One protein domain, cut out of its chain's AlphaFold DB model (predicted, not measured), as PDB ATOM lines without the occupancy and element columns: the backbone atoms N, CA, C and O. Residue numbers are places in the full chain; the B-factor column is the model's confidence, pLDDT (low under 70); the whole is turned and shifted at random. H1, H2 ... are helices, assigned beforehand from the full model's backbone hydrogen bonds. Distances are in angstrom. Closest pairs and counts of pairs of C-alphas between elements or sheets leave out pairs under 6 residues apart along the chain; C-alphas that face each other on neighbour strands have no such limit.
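AT A GLANCE: This is residues 11 to 53 of the 516 residues of a protein of Armatimonadetes bacterium (UniProt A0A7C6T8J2). There is little regular structure: a helix, H1, stands at one end, and a stretched link, residues 21 to 28, leads to a loose head at the other end, where the short helix H2 is followed by a long loop, residues 34 to 53, that folds back on itself. The printed part has 43 residues with two named helices, H1 then H2, and no named strand; its class is all helix, with 15 residues in named elements. It is extended, with a radius of gyration of the C-alphas of 15.1 A, and flat, spanning 42 by 22 by 9 A.

IN THESE COORDINATES: H1, residues 11 to 20, is 14.0 A long and begins with C-alpha 11 at (-29.430, -14.898, -17.854). H2, residues 29 to 33, ends with C-alpha 33 at (-47.876, 8.203, -12.305).

HOW THE PARTS SIT: H1 and H2 are apart, joined by a short link of 8 residues. Residues 15 to 21, of which 15 to 20 belong to H1, stand free. Residues 40 to 41 pair with residues 51 to 52, antiparallel. In H1 and H2 every O i to N i+4 pair is within hydrogen-bond range.

THE WHOLE: The two C-alphas farthest apart, those of Glu 11 and Lys 53, are 42.7 A apart. The printed part has no cut. Its mean pLDDT is 87.5, and residue 25 is under 70.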
ATOM      1  N   GLU A  11     -29.011 -13.492 -17.845       90.75
ATOM      2  CA  GLU A  11     -29.430 -14.898 -17.854       90.75
ATOM      3  C   GLU A  11     -30.901 -15.026 -17.450       90.75
ATOM      4  O   GLU A  11     -31.697 -15.631 -18.177       90.75
ATOM      5  N   VAL A  12     -31.293 -14.353 -16.362       92.94
ATOM      6  CA  VAL A  12     -32.688 -14.299 -15.914       92.94
ATOM      7  C   VAL A  12     -33.578 -13.688 -16.999       92.94
ATOM      8  O   VAL A  12     -34.651 -14.220 -17.285       92.94
ATOM      9  N   ILE A  13     -33.158 -12.598 -17.652       90.50
ATOM     10  CA  ILE A  13     -33.941 -11.982 -18.737       90.50
ATOM     11  C   ILE A  13     -34.131 -12.964 -19.900       90.50
ATOM     12  O   ILE A  13     -35.259 -13.131 -20.379       90.50
ATOM     13  N   LEU A  14     -33.062 -13.618 -20.357       90.69
ATOM     14  CA  LEU A  14     -33.114 -14.562 -21.475       90.69
ATOM     15  C   LEU A  14     -33.995 -15.770 -21.151       90.69
ATOM     16  O   LEU A  14     -34.844 -16.144 -21.970       90.69
ATOM     17  N   GLU A  15     -33.858 -16.333 -19.950       91.62
ATOM     18  CA  GLU A  15     -34.685 -17.443 -19.485       91.62
ATOM     19  C   GLU A  15     -36.164 -17.045 -19.412       91.62
ATOM     20  O   GLU A  15     -37.016 -17.743 -19.968       91.62
ATOM     21  N   GLN A  16     -36.486 -15.902 -18.803       90.88
ATOM     22  CA  GLN A  16     -37.871 -15.442 -18.676       90.88
ATOM     23  C   GLN A  16     -38.506 -15.176 -20.046       90.88
ATOM     24  O   GLN A  16     -39.633 -15.607 -20.299       90.88
ATOM     25  N   VAL A  17     -37.776 -14.552 -20.978       90.19
ATOM     26  CA  VAL A  17     -38.254 -14.374 -22.360       90.19
ATOM     27  C   VAL A  17     -38.392 -15.728 -23.063       90.19
ATOM     28  O   VAL A  17     -39.268 -15.894 -23.911       90.19
ATOM     29  N   ARG A  18     -37.559 -16.731 -22.746       89.25
ATOM     30  CA  ARG A  18     -37.682 -18.106 -23.275       89.25
ATOM     31  C   ARG A  18     -38.948 -18.799 -22.798       89.25
ATOM     32  O   ARG A  18     -39.659 -19.366 -23.620       89.25
ATOM     33  N   LEU A  19     -39.235 -18.721 -21.504       91.44
ATOM     34  CA  LEU A  19     -40.374 -19.392 -20.882       91.44
ATOM     35  C   LEU A  19     -41.708 -18.704 -21.187       91.44
ATOM     36  O   LEU A  19     -42.720 -19.378 -21.369       91.44
ATOM     37  N   HIS A  20     -41.719 -17.370 -21.245       90.62
ATOM     38  CA  HIS A  20     -42.957 -16.586 -21.249       90.62
ATOM     39  C   HIS A  20     -43.129 -15.681 -22.474       90.62
ATOM     40  O   HIS A  20     -44.188 -15.080 -22.651       90.62
ATOM     41  N   GLY A  21     -42.115 -15.595 -23.338       88.50
ATOM     42  CA  GLY A  21     -42.094 -14.665 -24.461       88.50
ATOM     43  C   GLY A  21     -41.788 -13.226 -24.042       88.50
ATOM     44  O   GLY A  21     -41.615 -12.897 -22.869       88.50
ATOM     45  N   PHE A  22     -41.703 -12.343 -25.034       84.50
ATOM     46  CA  PHE A  22     -41.509 -10.916 -24.799       84.50
ATOM     47  C   PHE A  22     -42.863 -10.225 -24.619       84.50
ATOM     48  O   PHE A  22     -43.708 -10.252 -25.516       84.50
ATOM     49  N   ARG A  23     -43.064  -9.561 -23.477       78.56
ATOM     50  CA  ARG A  23     -44.232  -8.704 -23.254       78.56
ATOM     51  C   ARG A  23     -43.953  -7.293 -23.779       78.56
ATOM     52  O   ARG A  23     -42.909  -6.714 -23.490       78.56
ATOM     53  N   GLY A  24     -44.897  -6.733 -24.538       75.88
ATOM     54  CA  GLY A  24     -44.845  -5.337 -24.985       75.88
ATOM     55  C   GLY A  24     -44.918  -4.324 -23.834       75.88
ATOM     56  O   GLY A  24     -45.119  -4.681 -22.674       75.88
ATOM     57  N   GLY A  25     -44.761  -3.038 -24.156       69.69
ATOM     58  CA  GLY A  25     -44.842  -1.965 -23.163       69.69
ATOM     59  C   GLY A  25     -46.235  -1.827 -22.533       69.69
ATOM     60  O   GLY A  25     -47.252  -1.991 -23.202       69.69
ATOM     61  N   GLU A  26     -46.281  -1.479 -21.246       73.81
ATOM     62  CA  GLU A  26     -47.520  -1.154 -20.529       73.81
ATOM     63  C   GLU A  26     -47.937   0.296 -20.842       73.81
ATOM     64  O   GLU A  26     -47.415   1.261 -20.262       73.81
ATOM     65  N   MET A  27     -48.874   0.461 -21.777       72.12
ATOM     66  CA  MET A  27     -49.401   1.774 -22.155       72.12
ATOM     67  C   MET A  27     -50.122   2.455 -20.981       72.12
ATOM     68  O   MET A  27     -50.814   1.826 -20.186       72.12
ATOM     69  N   GLY A  28     -49.968   3.777 -20.864       77.00
ATOM     70  CA  GLY A  28     -50.700   4.577 -19.873       77.00
ATOM     71  C   GLY A  28     -50.079   4.652 -18.472       77.00
ATOM     72  O   GLY A  28     -50.576   5.411 -17.634       77.00
ATOM     73  N   SER A  29     -48.947   3.985 -18.224       83.75
ATOM     74  CA  SER A  29     -48.172   4.146 -16.979       83.75
ATOM     75  C   SER A  29     -47.792   5.611 -16.724       83.75
ATOM     76  O   SER A  29     -47.960   6.118 -15.615       83.75
ATOM     77  N   CYS A  30     -47.405   6.348 -17.771       82.38
ATOM     78  CA  CYS A  30     -47.130   7.783 -17.677       82.38
ATOM     79  C   CYS A  30     -48.355   8.582 -17.200       82.38
ATOM     80  O   CYS A  30     -48.221   9.513 -16.412       82.38
ATOM     81  N   LEU A  31     -49.571   8.213 -17.615       86.44
ATOM     82  CA  LEU A  31     -50.792   8.863 -17.128       86.44
ATOM     83  C   LEU A  31     -51.098   8.463 -15.676       86.44
ATOM     84  O   LEU A  31     -51.583   9.281 -14.896       86.44
ATOM     85  N   ARG A  32     -50.783   7.226 -15.282       87.94
ATOM     86  CA  ARG A  32     -51.004   6.722 -13.918       87.94
ATOM     87  C   ARG A  32     -50.079   7.337 -12.881       87.94
ATOM     88  O   ARG A  32     -50.504   7.507 -11.739       87.94
ATOM     89  N   TYR A  33     -48.859   7.691 -13.258       88.19
ATOM     90  CA  TYR A  33     -47.876   8.203 -12.305       88.19
ATOM     91  C   TYR A  33     -47.575   9.691 -12.505       88.19
ATOM     92  O   TYR A  33     -47.517  10.412 -11.513       88.19
ATOM     93  N   CYS A  34     -47.509  10.188 -13.745       89.75
ATOM     94  CA  CYS A  34     -47.060  11.558 -14.027       89.75
ATOM     95  C   CYS A  34     -48.190  12.599 -14.147       89.75
ATOM     96  O   CYS A  34     -47.963  13.775 -13.885       89.75
ATOM     97  N   LEU A  35     -49.412  12.224 -14.549       89.88
ATOM     98  CA  LEU A  35     -50.536  13.177 -14.648       89.88
ATOM     99  C   LEU A  35     -51.053  13.530 -13.242       89.88
ATOM    100  O   LEU A  35     -51.234  12.600 -12.487       89.88
ATOM    101  N   PRO A  36     -51.366  14.761 -12.820       93.12
ATOM    102  CA  PRO A  36     -51.918  14.983 -11.470       93.12
ATOM    103  C   PRO A  36     -53.252  14.249 -11.219       93.12
ATOM    104  O   PRO A  36     -54.057  14.114 -12.143       93.12
ATOM    105  N   LYS A  37     -53.495  13.740  -9.997       92.81
ATOM    106  CA  LYS A  37     -54.652  12.865  -9.683       92.81
ATOM    107  C   LYS A  37     -55.992  13.523 -10.019       92.81
ATOM    108  O   LYS A  37     -56.870  12.883 -10.587       92.81
ATOM    109  N   GLU A  38     -56.131  14.806  -9.729       93.19
ATOM    110  CA  GLU A  38     -57.307  15.627 -10.000       93.19
ATOM    111  C   GLU A  38     -57.600  15.777 -11.500       93.19
ATOM    112  O   GLU A  38     -58.763  15.927 -11.884       93.19
ATOM    113  N   ARG A  39     -56.570  15.649 -12.351       91.62
ATOM    114  CA  ARG A  39     -56.663  15.652 -13.818       91.62
ATOM    115  C   ARG A  39     -56.901  14.258 -14.410       91.62
ATOM    116  O   ARG A  39     -56.981  14.152 -15.630       91.62
ATOM    117  N   ARG A  40     -57.028  13.200 -13.602       92.50
ATOM    118  CA  ARG A  40     -57.300  11.824 -14.058       92.50
ATOM    119  C   ARG A  40     -58.774  11.461 -13.900       92.50
ATOM    120  O   ARG A  40     -59.423  11.896 -12.952       92.50
ATOM    121  N   TYR A  41     -59.273  10.604 -14.777       92.38
ATOM    122  CA  TYR A  41     -60.482   9.810 -14.556       92.38
ATOM    123  C   TYR A  41     -60.278   8.395 -15.106       92.38
ATOM    124  O   TYR A  41     -59.331   8.157 -15.857       92.38
ATOM    125  N   PHE A  42     -61.125   7.452 -14.706       92.06
ATOM    126  CA  PHE A  42     -61.043   6.059 -15.141       92.06
ATOM    127  C   PHE A  42     -62.295   5.687 -15.922       92.06
ATOM    128  O   PHE A  42     -63.406   5.981 -15.492       92.06
ATOM    129  N   ASP A  43     -62.078   5.044 -17.062       90.50
ATOM    130  CA  ASP A  43     -63.108   4.542 -17.962       90.50
ATOM    131  C   ASP A  43     -62.775   3.081 -18.270       90.50
ATOM    132  O   ASP A  43     -62.160   2.751 -19.284       90.50
ATOM    133  N   THR A  44     -63.089   2.210 -17.310       89.38
ATOM    134  CA  THR A  44     -62.653   0.805 -17.308       89.38
ATOM    135  C   THR A  44     -63.318  -0.038 -18.392       89.38
ATOM    136  O   THR A  44     -62.834  -1.129 -18.672       89.38
ATOM    137  N   GLY A  45     -64.408   0.450 -18.996       89.38
ATOM    138  CA  GLY A  45     -65.021  -0.178 -20.170       89.38
ATOM    139  C   GLY A  45     -64.220   0.041 -21.455       89.38
ATOM    140  O   GLY A  45     -64.401  -0.704 -22.411       89.38
ATOM    141  N   TYR A  46     -63.324   1.032 -21.469       88.00
ATOM    142  CA  TYR A  46     -62.503   1.388 -22.622       88.00
ATOM    143  C   TYR A  46     -61.013   1.082 -22.420       88.00
ATOM    144  O   TYR A  46     -60.376   0.500 -23.294       88.00
ATOM    145  N   THR A  47     -60.430   1.451 -21.274       87.19
ATOM    146  CA  THR A  47     -59.006   1.216 -20.988       87.19
ATOM    147  C   THR A  47     -58.733   1.026 -19.493       87.19
ATOM    148  O   THR A  47     -59.399   1.597 -18.630       87.19
ATOM    149  N   ASN A  48     -57.712   0.230 -19.164       86.75
ATOM    150  CA  ASN A  48     -57.229   0.051 -17.790       86.75
ATOM    151  C   ASN A  48     -56.305   1.202 -17.321       86.75
ATOM    152  O   ASN A  48     -55.965   1.303 -16.134       86.75
ATOM    153  N   ALA A  49     -55.879   2.074 -18.238       88.81
ATOM    154  CA  ALA A  49     -55.093   3.260 -17.939       88.81
ATOM    155  C   ALA A  49     -56.005   4.442 -17.562       88.81
ATOM    156  O   ALA A  49     -57.100   4.585 -18.104       88.81
ATOM    157  N   PRO A  50     -55.580   5.339 -16.655       90.69
ATOM    158  CA  PRO A  50     -56.338   6.558 -16.417       90.69
ATOM    159  C   PRO A  50     -56.316   7.449 -17.660       90.69
ATOM    160  O   PRO A  50     -55.280   7.618 -18.304       90.69
ATOM    161  N   ARG A  51     -57.446   8.091 -17.935       89.19
ATOM    162  CA  ARG A  51     -57.596   9.109 -18.974       89.19
ATOM    163  C   ARG A  51     -57.405  10.499 -18.374       89.19
ATOM    164  O   ARG A  51     -57.629  10.731 -17.182       89.19
ATOM    165  N   ARG A  52     -56.981  11.449 -19.207       88.50
ATOM    166  CA  ARG A  52     -56.844  12.858 -18.816       88.50
ATOM    167  C   ARG A  52     -58.191  13.563 -18.924       88.50
ATOM    168  O   ARG A  52     -58.744  13.624 -20.016       88.50
ATOM    169  N   LYS A  53     -58.660  14.182 -17.836       88.44
ATOM    170  CA  LYS A  53     -59.744  15.171 -17.871       88.44
ATOM    171  C   LYS A  53     -59.307  16.344 -18.746       88.44
ATOM    172  O   LYS A  53     -58.331  17.031 -18.420       88.44
TER     173      LYS A  53